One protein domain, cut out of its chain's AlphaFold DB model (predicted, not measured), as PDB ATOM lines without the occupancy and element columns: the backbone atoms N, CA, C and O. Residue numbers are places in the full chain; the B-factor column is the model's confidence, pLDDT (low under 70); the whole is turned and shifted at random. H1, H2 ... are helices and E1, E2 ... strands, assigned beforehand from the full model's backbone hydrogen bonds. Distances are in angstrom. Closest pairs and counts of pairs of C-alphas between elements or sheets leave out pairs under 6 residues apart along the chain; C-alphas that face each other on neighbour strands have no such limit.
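AT A GLANCE: This is residues 2 to 81 of the 95 residues of an uncharacterized protein of Candidatus Synechococcus spongiarum (UniProt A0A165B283). Helix H2 packs on a small hairpin of two strands, E1 and E2, mainly on E1, and the short helix H3 packs on H2. Helix H1 is set off from these parts at one side of a flat, loose outline, and residues 68 to 73 stick out. The printed part has 80 residues, with three named helices and two named strands in the order H1, E1, E2, H2, H3; the sheet, E1 - E2, is antiparallel. The class is mixed, helices and strands, with 36 residues, under half, in named elements. The radius of gyration of the C-alphas is 14.8 A, and the spans are 37 by 36 by 18 A.

IN THESE COORDINATES: H1, residues 2 to 14, begins at C-alpha 2 (-34.069, -9.868, -9.168) and is 18.6 A long. E1 is residues 23 to 26 and E2 residues 35 to 38. H2, residues 54 to 64, measures 16.0 A. H3, residues 77 to 80, ends at C-alpha 80 (-32.608, -38.956, 8.071).

HOW THE PARTS SIT: The hairpin E1 and E2 is antiparallel at 170 degrees, with N 24 and O 37 at 2.8 A, within hydrogen-bond range. The closest C-alphas of E1 and H2, Ile 24 and Ala 61, are 7.0 A apart. H2 and H3 touch, their closest C-alphas, Phe 59 and Cys 80, at 5.6 A. H1 is apart from E2, H2 and H3. In H1 and H2 every O i to N i+4 pair is within hydrogen-bond range; H3 is too short for such a pair.

THE WHOLE: The C-alphas of Arg 4 and Val 72, the two farthest apart, are 41.4 A apart. The printed part has no cut. The links E2 to H2 and H2 to H3 are long. Residues 15 to 18 and 70 to 73 have pLDDT under 70; the mean of the printed part is 83.3.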
ATOM      1  N   MET A   2     -33.795  -8.501  -9.663       79.94
ATOM      2  CA  MET A   2     -34.069  -9.868  -9.168       79.94
ATOM      3  C   MET A   2     -34.747  -9.925  -7.791       79.94
ATOM      4  O   MET A   2     -35.741 -10.623  -7.633       79.94
ATOM      5  N   GLU A   3     -34.249  -9.160  -6.817       83.50
ATOM      6  CA  GLU A   3     -34.774  -9.156  -5.443       83.50
ATOM      7  C   GLU A   3     -36.268  -8.810  -5.380       83.50
ATOM      8  O   GLU A   3     -37.055  -9.554  -4.803       83.50
ATOM      9  N   ARG A   4     -36.674  -7.736  -6.066       84.31
ATOM     10  CA  ARG A   4     -38.073  -7.302  -6.142       84.31
ATOM     11  C   ARG A   4     -38.987  -8.393  -6.707       84.31
ATOM     12  O   ARG A   4     -40.051  -8.647  -6.157       84.31
ATOM     13  N   ARG A   5     -38.550  -9.084  -7.765       85.69
ATOM     14  CA  ARG A   5     -39.327 -10.177  -8.368       85.69
ATOM     15  C   ARG A   5     -39.449 -11.376  -7.428       85.69
ATOM     16  O   ARG A   5     -40.492 -12.019  -7.391       85.69
ATOM     17  N   LEU A   6     -38.403 -11.660  -6.654       83.56
ATOM     18  CA  LEU A   6     -38.402 -12.712  -5.640       83.56
ATOM     19  C   LEU A   6     -39.385 -12.390  -4.501       83.56
ATOM     20  O   LEU A   6     -40.157 -13.256  -4.096       83.56
ATOM     21  N   GLN A   7     -39.389 -11.140  -4.030       83.00
ATOM     22  CA  GLN A   7     -40.311 -10.651  -3.001       83.00
ATOM     23  C   GLN A   7     -41.769 -10.686  -3.477       83.00
ATOM     24  O   GLN A   7     -42.634 -11.187  -2.765       83.00
ATOM     25  N   GLU A   8     -42.045 -10.224  -4.700       86.00
ATOM     26  CA  GLU A   8     -43.388 -10.269  -5.296       86.00
ATOM     27  C   GLU A   8     -43.904 -11.714  -5.415       86.00
ATOM     28  O   GLU A   8     -45.045 -11.995  -5.041       86.00
ATOM     29  N   LEU A   9     -43.062 -12.647  -5.877       81.25
ATOM     30  CA  LEU A   9     -43.401 -14.072  -5.937       81.25
ATOM     31  C   LEU A   9     -43.652 -14.658  -4.543       81.25
ATOM     32  O   LEU A   9     -44.607 -15.411  -4.365       81.25
ATOM     33  N   TRP A  10     -42.825 -14.308  -3.555       78.31
ATOM     34  CA  TRP A  10     -42.977 -14.791  -2.184       78.31
ATOM     35  C   TRP A  10     -44.305 -14.356  -1.567       78.31
ATOM     36  O   TRP A  10     -45.069 -15.206  -1.108       78.31
ATOM     37  N   SER A  11     -44.634 -13.065  -1.654       80.62
ATOM     38  CA  SER A  11     -45.902 -12.520  -1.159       80.62
ATOM     39  C   SER A  11     -47.115 -13.174  -1.829       80.62
ATOM     40  O   SER A  11     -48.103 -13.482  -1.165       80.62
ATOM     41  N   GLN A  12     -47.039 -13.456  -3.135       80.81
ATOM     42  CA  GLN A  12     -48.112 -14.160  -3.851       80.81
ATOM     43  C   GLN A  12     -48.256 -15.630  -3.432       80.81
ATOM     44  O   GLN A  12     -49.368 -16.165  -3.445       80.81
ATOM     45  N   LEU A  13     -47.150 -16.300  -3.095       73.94
ATOM     46  CA  LEU A  13     -47.144 -17.704  -2.681       73.94
ATOM     47  C   LEU A  13     -47.656 -17.892  -1.250       73.94
ATOM     48  O   LEU A  13     -48.350 -18.883  -1.004       73.94
ATOM     49  N   GLN A  14     -47.389 -16.944  -0.344       71.06
ATOM     50  CA  GLN A  14     -47.883 -16.998   1.039       71.06
ATOM     51  C   GLN A  14     -49.418 -17.059   1.128       71.06
ATOM     52  O   GLN A  14     -49.949 -17.698   2.029       71.06
ATOM     53  N   GLY A  15     -50.136 -16.482   0.159       65.25
ATOM     54  CA  GLY A  15     -51.600 -16.555   0.090       65.25
ATOM     55  C   GLY A  15     -52.172 -17.796  -0.613       65.25
ATOM     56  O   GLY A  15     -53.387 -17.971  -0.617       65.25
ATOM     57  N   LYS A  16     -51.339 -18.639  -1.252       64.88
ATOM     58  CA  LYS A  16     -51.799 -19.703  -2.177       64.88
ATOM     59  C   LYS A  16     -51.375 -21.128  -1.807       64.88
ATOM     60  O   LYS A  16     -51.965 -22.072  -2.330       64.88
ATOM     61  N   LYS A  17     -50.371 -21.320  -0.945       58.28
ATOM     62  CA  LYS A  17     -49.962 -22.648  -0.446       58.28
ATOM     63  C   LYS A  17     -49.932 -22.656   1.088       58.28
ATOM     64  O   LYS A  17     -49.392 -21.721   1.664       58.28
ATOM     65  N   PRO A  18     -50.463 -23.693   1.759       67.44
ATOM     66  CA  PRO A  18     -50.742 -23.612   3.193       67.44
ATOM     67  C   PRO A  18     -49.531 -23.822   4.119       67.44
ATOM     68  O   PRO A  18     -49.643 -23.544   5.310       67.44
ATOM     69  N   HIS A  19     -48.384 -24.319   3.630       74.62
ATOM     70  CA  HIS A  19     -47.288 -24.748   4.508       74.62
ATOM     71  C   HIS A  19     -45.917 -24.289   4.004       74.62
ATOM     72  O   HIS A  19     -45.423 -24.776   2.986       74.62
ATOM     73  N   PHE A  20     -45.300 -23.375   4.754       82.12
ATOM     74  CA  PHE A  20     -43.904 -22.972   4.607       82.12
ATOM     75  C   PHE A  20     -43.151 -23.338   5.879       82.12
ATOM     76  O   PHE A  20     -43.678 -23.205   6.984       82.12
ATOM     77  N   LEU A  21     -41.915 -23.791   5.717       87.06
ATOM     78  CA  LEU A  21     -41.006 -23.959   6.837       87.06
ATOM     79  C   LEU A  21     -40.506 -22.573   7.250       87.06
ATOM     80  O   LEU A  21     -39.859 -21.912   6.449       87.06
ATOM     81  N   THR A  22     -40.820 -22.135   8.466       89.62
ATOM     82  CA  THR A  22     -40.421 -20.816   8.986       89.62
ATOM     83  C   THR A  22     -39.172 -20.891   9.856       89.62
ATOM     84  O   THR A  22     -38.341 -19.987   9.838       89.62
ATOM     85  N   GLU A  23     -39.013 -21.980  10.607       93.38
ATOM     86  CA  GLU A  23     -37.942 -22.135  11.583       93.38
ATOM     87  C   GLU A  23     -37.589 -23.612  11.798       93.38
ATOM     88  O   GLU A  23     -38.465 -24.478  11.833       93.38
ATOM     89  N   ILE A  24     -36.300 -23.890  12.004       93.50
ATOM     90  CA  ILE A  24     -35.790 -25.146  12.561       93.50
ATOM     91  C   ILE A  24     -35.050 -24.843  13.862       93.50
ATOM     92  O   ILE A  24     -34.204 -23.944  13.919       93.50
ATOM     93  N   ARG A  25     -35.311 -25.659  14.887       94.06
ATOM     94  CA  ARG A  25     -34.514 -25.714  16.117       94.06
ATOM     95  C   ARG A  25     -33.852 -27.072  16.254       94.06
ATOM     96  O   ARG A  25     -34.537 -28.090  16.229       94.06
ATOM     97  N   LEU A  26     -32.533 -27.077  16.430       91.12
ATOM     98  CA  LEU A  26     -31.752 -28.282  16.705       91.12
ATOM     99  C   LEU A  26     -31.095 -28.190  18.072       91.12
ATOM    100  O   LEU A  26     -30.458 -27.186  18.399       91.12
ATOM    101  N   GLN A  27     -31.232 -29.268  18.839       90.62
ATOM    102  CA  GLN A  27     -30.619 -29.436  20.150       90.62
ATOM    103  C   GLN A  27     -30.127 -30.876  20.288       90.62
ATOM    104  O   GLN A  27     -30.890 -31.815  20.079       90.62
ATOM    105  N   GLY A  28     -28.849 -31.047  20.621       86.12
ATOM    106  CA  GLY A  28     -28.249 -32.351  20.906       86.12
ATOM    107  C   GLY A  28     -28.072 -33.279  19.697       86.12
ATOM    108  O   GLY A  28     -27.995 -34.489  19.883       86.12
ATOM    109  N   ILE A  29     -28.001 -32.758  18.464       83.88
ATOM    110  CA  ILE A  29     -27.880 -33.579  17.239       83.88
ATOM    111  C   ILE A  29     -26.575 -33.256  16.508       83.88
ATOM    112  O   ILE A  29     -26.326 -32.108  16.154       83.88
ATOM    113  N   GLY A  30     -25.742 -34.270  16.239       76.44
ATOM    114  CA  GLY A  30     -24.533 -34.122  15.414       76.44
ATOM    115  C   GLY A  30     -23.524 -33.090  15.940       76.44
ATOM    116  O   GLY A  30     -22.891 -32.406  15.144       76.44
ATOM    117  N   GLY A  31     -23.428 -32.927  17.265       81.88
ATOM    118  CA  GLY A  31     -22.586 -31.911  17.914       81.88
ATOM    119  C   GLY A  31     -23.199 -30.504  17.971       81.88
ATOM    120  O   GLY A  31     -22.589 -29.593  18.527       81.88
ATOM    121  N   ILE A  32     -24.410 -30.310  17.436       84.75
ATOM    122  CA  ILE A  32     -25.149 -29.048  17.517       84.75
ATOM    123  C   ILE A  32     -25.908 -29.001  18.845       84.75
ATOM    124  O   ILE A  32     -26.901 -29.705  19.029       84.75
ATOM    125  N   ASN A  33     -25.455 -28.148  19.763       85.56
ATOM    126  CA  ASN A  33     -26.058 -28.020  21.095       85.56
ATOM    127  C   ASN A  33     -27.265 -27.073  21.112       85.56
ATOM    128  O   ASN A  33     -28.236 -27.332  21.813       85.56
ATOM    129  N   ASN A  34     -27.213 -25.991  20.332       90.75
ATOM    130  CA  ASN A  34     -28.298 -25.021  20.230       90.75
ATOM    131  C   ASN A  34     -28.196 -24.260  18.902       90.75
ATOM    132  O   ASN A  34     -27.374 -23.352  18.769       90.75
ATOM    133  N   LEU A  35     -29.014 -24.635  17.918       92.44
ATOM    134  CA  LEU A  35     -29.124 -23.918  16.648       92.44
ATOM    135  C   LEU A  35     -30.573 -23.519  16.394       92.44
ATOM    136  O   LEU A  35     -31.475 -24.355  16.449       92.44
ATOM    137  N   LYS A  36     -30.757 -22.249  16.042       94.75
ATOM    138  CA  LYS A  36     -32.000 -21.684  15.526       94.75
ATOM    139  C   LYS A  36     -31.734 -21.186  14.105       94.75
ATOM    140  O   LYS A  36     -30.908 -20.295  13.929       94.75
ATOM    141  N   ALA A  37     -32.415 -21.758  13.116       92.19
ATOM    142  CA  ALA A  37     -32.342 -21.330  11.719       92.19
ATOM    143  C   ALA A  37     -33.730 -20.873  11.257       92.19
ATOM    144  O   ALA A  37     -34.680 -21.648  11.347       92.19
ATOM    145  N   THR A  38     -33.844 -19.631  10.785       93.19
ATOM    146  CA  THR A  38     -35.095 -19.057  10.266       93.19
ATOM    147  C   THR A  38     -35.053 -18.951   8.743       93.19
ATOM    148  O   THR A  38     -33.986 -18.804   8.143       93.19
ATOM    149  N   PHE A  39     -36.221 -19.058   8.115       89.50
ATOM    150  CA  PHE A  39     -36.406 -19.043   6.663       89.50
ATOM    151  C   PHE A  39     -37.347 -17.899   6.278       89.50
ATOM    152  O   PHE A  39     -38.432 -18.094   5.735       89.50
ATOM    153  N   ASP A  40     -36.922 -16.680   6.601       83.94
ATOM    154  CA  ASP A  40     -37.736 -15.468   6.432       83.94
ATOM    155  C   ASP A  40     -37.798 -14.992   4.969       83.94
ATOM    156  O   ASP A  40     -38.608 -14.137   4.608       83.94
ATOM    157  N   TYR A  41     -36.954 -15.572   4.111       81.50
ATOM    158  CA  TYR A  41     -36.861 -15.262   2.691       81.50
ATOM    159  C   TYR A  41     -37.207 -16.479   1.823       81.50
ATOM    160  O   TYR A  41     -36.890 -17.610   2.189       81.50
ATOM    161  N   PRO A  42     -37.759 -16.252   0.617       77.00
ATOM    162  CA  PRO A  42     -38.101 -17.309  -0.347       77.00
ATOM    163  C   PRO A  42     -36.927 -18.206  -0.749       77.00
ATOM    164  O   PRO A  42     -37.133 -19.326  -1.212       77.00
ATOM    165  N   VAL A  43     -35.699 -17.703  -0.622       84.69
ATOM    166  CA  VAL A  43     -34.466 -18.438  -0.887       84.69
ATOM    167  C   VAL A  43     -33.517 -18.178   0.273       84.69
ATOM    168  O   VAL A  43     -33.235 -17.026   0.600       84.69
ATOM    169  N   SER A  44     -33.016 -19.246   0.886       89.31
ATOM    170  CA  SER A  44     -32.044 -19.183   1.979       89.31
ATOM    171  C   SER A  44     -30.787 -19.963   1.611       89.31
ATOM    172  O   SER A  44     -30.861 -21.012   0.968       89.31
ATOM    173  N   VAL A  45     -29.628 -19.458   2.029       92.00
ATOM    174  CA  VAL A  45     -28.329 -20.101   1.802       92.00
ATOM    175  C   VAL A  45     -27.826 -20.685   3.118       92.00
ATOM    176  O   VAL A  45     -27.688 -19.969   4.105       92.00
ATOM    177  N   ILE A  46     -27.517 -21.982   3.122       92.62
ATOM    178  CA  ILE A  46     -26.860 -22.664   4.244       92.62
ATOM    179  C   ILE A  46     -25.397 -22.893   3.851       92.62
ATOM    180  O   ILE A  46     -25.099 -23.743   3.012       92.62
ATOM    181  N   ALA A  47     -24.479 -22.138   4.454       94.00
ATOM    182  CA  ALA A  47     -23.048 -22.168   4.142       94.00
ATOM    183  C   ALA A  47     -22.191 -22.395   5.398       94.00
ATOM    184  O   ALA A  47     -22.645 -22.201   6.523       94.00
ATOM    185  N   GLY A  48     -20.951 -22.851   5.207       93.00
ATOM    186  CA  GLY A  48     -20.019 -23.169   6.295       93.00
ATOM    187  C   GLY A  48     -18.994 -24.238   5.912       93.00
ATOM    188  O   GLY A  48     -19.131 -24.895   4.875       93.00
ATOM    189  N   GLY A  49     -17.981 -24.439   6.758       94.12
ATOM    190  CA  GLY A  49     -16.925 -25.441   6.562       94.12
ATOM    191  C   GLY A  49     -17.432 -26.890   6.554       94.12
ATOM    192  O   GLY A  49     -18.579 -27.180   6.899       94.12
ATOM    193  N   ASN A  50     -16.595 -27.835   6.127       91.88
ATOM    194  CA  ASN A  50     -16.948 -29.258   6.189       91.88
ATOM    195  C   ASN A  50     -17.237 -29.690   7.634       91.88
ATOM    196  O   ASN A  50     -16.689 -29.126   8.574       91.88
ATOM    197  N   ALA A  51     -18.147 -30.655   7.797       86.81
ATOM    198  CA  ALA A  51     -18.622 -31.134   9.100       86.81
ATOM    199  C   ALA A  51     -19.266 -30.071  10.023       86.81
ATOM    200  O   ALA A  51     -19.581 -30.374  11.166       86.81
ATOM    201  N   SER A  52     -19.575 -28.863   9.533       89.31
ATOM    202  CA  SER A  52     -20.235 -27.812  10.330       89.31
ATOM    203  C   SER A  52     -21.743 -28.020  10.555       89.31
ATOM    204  O   SER A  52     -22.424 -27.109  11.013       89.31
ATOM    205  N   GLY A  53     -22.301 -29.170  10.158       88.56
ATOM    206  CA  GLY A  53     -23.723 -29.481  10.352       88.56
ATOM    207  C   GLY A  53     -24.685 -29.005   9.255       88.56
ATOM    208  O   GLY A  53     -25.895 -29.081   9.444       88.56
ATOM    209  N   LYS A  54     -24.202 -28.564   8.083       93.56
ATOM    210  CA  LYS A  54     -25.076 -28.135   6.963       93.56
ATOM    211  C   LYS A  54     -26.080 -29.218   6.541       93.56
ATOM    212  O   LYS A  54     -27.274 -28.954   6.453       93.56
ATOM    213  N   SER A  55     -25.609 -30.451   6.337       91.69
ATOM    214  CA  SER A  55     -26.478 -31.591   6.011       91.69
ATOM    215  C   SER A  55     -27.431 -31.929   7.159       91.69
ATOM    216  O   SER A  55     -28.571 -32.290   6.903       91.69
ATOM    217  N   THR A  56     -27.013 -31.734   8.414       92.00
ATOM    218  CA  THR A  56     -27.864 -31.904   9.602       92.00
ATOM    219  C   THR A  56     -29.074 -30.967   9.562       92.00
ATOM    220  O   THR A  56     -30.192 -31.405   9.821       92.00
ATOM    221  N   VAL A  57     -28.878 -29.700   9.173       91.94
ATOM    222  CA  VAL A  57     -29.979 -28.735   8.995       91.94
ATOM    223  C   VAL A  57     -30.910 -29.157   7.856       91.94
ATOM    224  O   VAL A  57     -32.127 -29.109   8.020       91.94
ATOM    225  N   LEU A  58     -30.367 -29.628   6.727       91.69
ATOM    226  CA  LEU A  58     -31.179 -30.120   5.605       91.69
ATOM    227  C   LEU A  58     -31.995 -31.367   5.968       91.69
ATOM    228  O   LEU A  58     -33.160 -31.466   5.592       91.69
ATOM    229  N   PHE A  59     -31.425 -32.298   6.732       91.62
ATOM    230  CA  PHE A  59     -32.145 -33.473   7.225       91.62
ATOM    231  C   PHE A  59     -33.276 -33.101   8.179       91.62
ATOM    232  O   PHE A  59     -34.368 -33.657   8.086       91.62
ATOM    233  N   ALA A  60     -33.054 -32.120   9.049       91.00
ATOM    234  CA  ALA A  60     -34.110 -31.600   9.904       91.00
ATOM    235  C   ALA A  60     -35.227 -30.913   9.104       91.00
ATOM    236  O   ALA A  60     -36.402 -31.124   9.396       91.00
ATOM    237  N   ALA A  61     -34.872 -30.152   8.061       91.12
ATOM    238  CA  ALA A  61     -35.841 -29.555   7.143       91.12
ATOM    239  C   ALA A  61     -36.677 -30.626   6.431       91.12
ATOM    240  O   ALA A  61     -37.896 -30.497   6.338       91.12
ATOM    241  N   ALA A  62     -36.034 -31.709   5.981       89.62
ATOM    242  CA  ALA A  62     -36.714 -32.842   5.366       89.62
ATOM    243  C   ALA A  62     -37.702 -33.508   6.336       89.62
ATOM    244  O   ALA A  62     -38.814 -33.823   5.929       89.62
ATOM    245  N   CYS A  63     -37.349 -33.631   7.621       87.56
ATOM    246  CA  CYS A  63     -38.239 -34.204   8.637       87.56
ATOM    247  C   CYS A  63     -39.514 -33.383   8.888       87.56
ATOM    248  O   CYS A  63     -40.514 -33.920   9.360       87.56
ATOM    249  N   ALA A  64     -39.493 -32.082   8.593       85.94
ATOM    250  CA  ALA A  64     -40.680 -31.233   8.691       85.94
ATOM    251  C   ALA A  64     -41.632 -31.412   7.493       85.94
ATOM    252  O   ALA A  64     -42.795 -31.007   7.558       85.94
ATOM    253  N   TYR A  65     -41.155 -32.007   6.396       84.88
ATOM    254  CA  TYR A  65     -41.938 -32.199   5.186       84.88
ATOM    255  C   TYR A  65     -42.765 -33.484   5.263       84.88
ATOM    256  O   TYR A  65     -42.227 -34.586   5.325       84.88
ATOM    257  N   ARG A  66     -44.092 -33.344   5.203       77.19
ATOM    258  CA  ARG A  66     -45.015 -34.480   5.090       77.19
ATOM    259  C   ARG A  66     -45.232 -34.812   3.626       77.19
ATOM    260  O   ARG A  66     -45.802 -34.002   2.891       77.19
ATOM    261  N   VAL A  67     -44.806 -35.995   3.203       77.06
ATOM    262  CA  VAL A  67     -44.960 -36.420   1.813       77.06
ATOM    263  C   VAL A  67     -46.414 -36.851   1.576       77.06
ATOM    264  O   VAL A  67     -46.894 -37.794   2.211       77.06
ATOM    265  N   PRO A  68     -47.154 -36.213   0.649       75.50
ATOM    266  CA  PRO A  68     -48.502 -36.657   0.325       75.50
ATOM    267  C   PRO A  68     -48.468 -38.089  -0.222       75.50
ATOM    268  O   PRO A  68     -47.785 -38.354  -1.210       75.50
ATOM    269  N   ARG A  69     -49.236 -38.999   0.391       73.88
ATOM    270  CA  ARG A  69     -49.295 -40.437   0.049       73.88
ATOM    271  C   ARG A  69     -48.002 -41.225   0.300       73.88
ATOM    272  O   ARG A  69     -47.855 -42.310  -0.265       73.88
ATOM    273  N   ALA A  70     -47.081 -40.740   1.133       66.12
ATOM    274  CA  ALA A  70     -46.039 -41.634   1.626       66.12
ATOM    275  C   ALA A  70     -46.678 -42.751   2.460       66.12
ATOM    276  O   ALA A  70     -47.471 -42.501   3.364       66.12
ATOM    277  N   GLY A  71     -46.360 -43.996   2.108       64.94
ATOM    278  CA  GLY A  71     -46.591 -45.148   2.975       64.94
ATOM    279  C   GLY A  71     -45.552 -45.181   4.102       64.94
ATOM    280  O   GLY A  71     -45.252 -44.177   4.728       64.94
ATOM    281  N   VAL A  72     -44.921 -46.335   4.325       57.75
ATOM    282  CA  VAL A  72     -43.981 -46.591   5.445       57.75
ATOM    283  C   VAL A  72     -42.625 -45.853   5.322       57.75
ATOM    284  O   VAL A  72     -41.768 -45.971   6.192       57.75
ATOM    285  N   LYS A  73     -42.392 -45.085   4.250       60.94
ATOM    286  CA  LYS A  73     -41.087 -44.481   3.914       60.94
ATOM    287  C   LYS A  73     -41.165 -42.951   3.886       60.94
ATOM    288  O   LYS A  73     -40.916 -42.326   2.859       60.94
ATOM    289  N   ASP A  74     -41.581 -42.375   5.006       71.88
ATOM    290  CA  ASP A  74     -41.593 -40.925   5.209       71.88
ATOM    291  C   ASP A  74     -40.201 -40.416   5.618       71.88
ATOM    292  O   ASP A  74     -39.350 -41.192   6.065       71.88
ATOM    293  N   PHE A  75     -39.967 -39.108   5.494       77.06
ATOM    294  CA  PHE A  75     -38.765 -38.460   6.027       77.06
ATOM    295  C   PHE A  75     -38.871 -38.359   7.551       77.06
ATOM    296  O   PHE A  75     -39.188 -37.316   8.110       77.06
ATOM    297  N   VAL A  76     -38.656 -39.473   8.241       81.06
ATOM    298  CA  VAL A  76     -38.653 -39.518   9.707       81.06
ATOM    299  C   VAL A  76     -37.228 -39.412  10.246       81.06
ATOM    300  O   VAL A  76     -36.286 -39.843   9.569       81.06
ATOM    301  N   PRO A  77     -37.036 -38.930  11.489       81.69
ATOM    302  CA  PRO A  77     -35.709 -38.798  12.077       81.69
ATOM    303  C   PRO A  77     -34.862 -40.073  12.005       81.69
ATOM    304  O   PRO A  77     -33.673 -39.983  11.745       81.69
ATOM    305  N   SER A  78     -35.456 -41.261  12.138       79.25
ATOM    306  CA  SER A  78     -34.738 -42.541  12.036       79.25
ATOM    307  C   SER A  78     -34.198 -42.854  10.634       79.25
ATOM    308  O   SER A  78     -33.235 -43.606  10.506       79.25
ATOM    309  N   THR A  79     -34.791 -42.278   9.584       78.94
ATOM    310  CA  THR A  79     -34.305 -42.400   8.199       78.94
ATOM    311  C   THR A  79     -33.299 -41.313   7.833       78.94
ATOM    312  O   THR A  79     -32.373 -41.570   7.068       78.94
ATOM    313  N   CYS A  80     -33.460 -40.105   8.381       80.69
ATOM    314  CA  CYS A  80     -32.608 -38.956   8.071       80.69
ATOM    315  C   CYS A  80     -31.359 -38.877   8.962       80.69
ATOM    316  O   CYS A  80     -30.308 -38.419   8.522       80.69
ATOM    317  N   PHE A  81     -31.461 -39.347  10.202       80.25
ATOM    318  CA  PHE A  81     -30.364 -39.443  11.153       80.25
ATOM    319  C   PHE A  81     -30.107 -40.921  11.420       80.25
ATOM    320  O   PHE A  81     -30.736 -41.544  12.277       80.25
TER     321      PHE A  81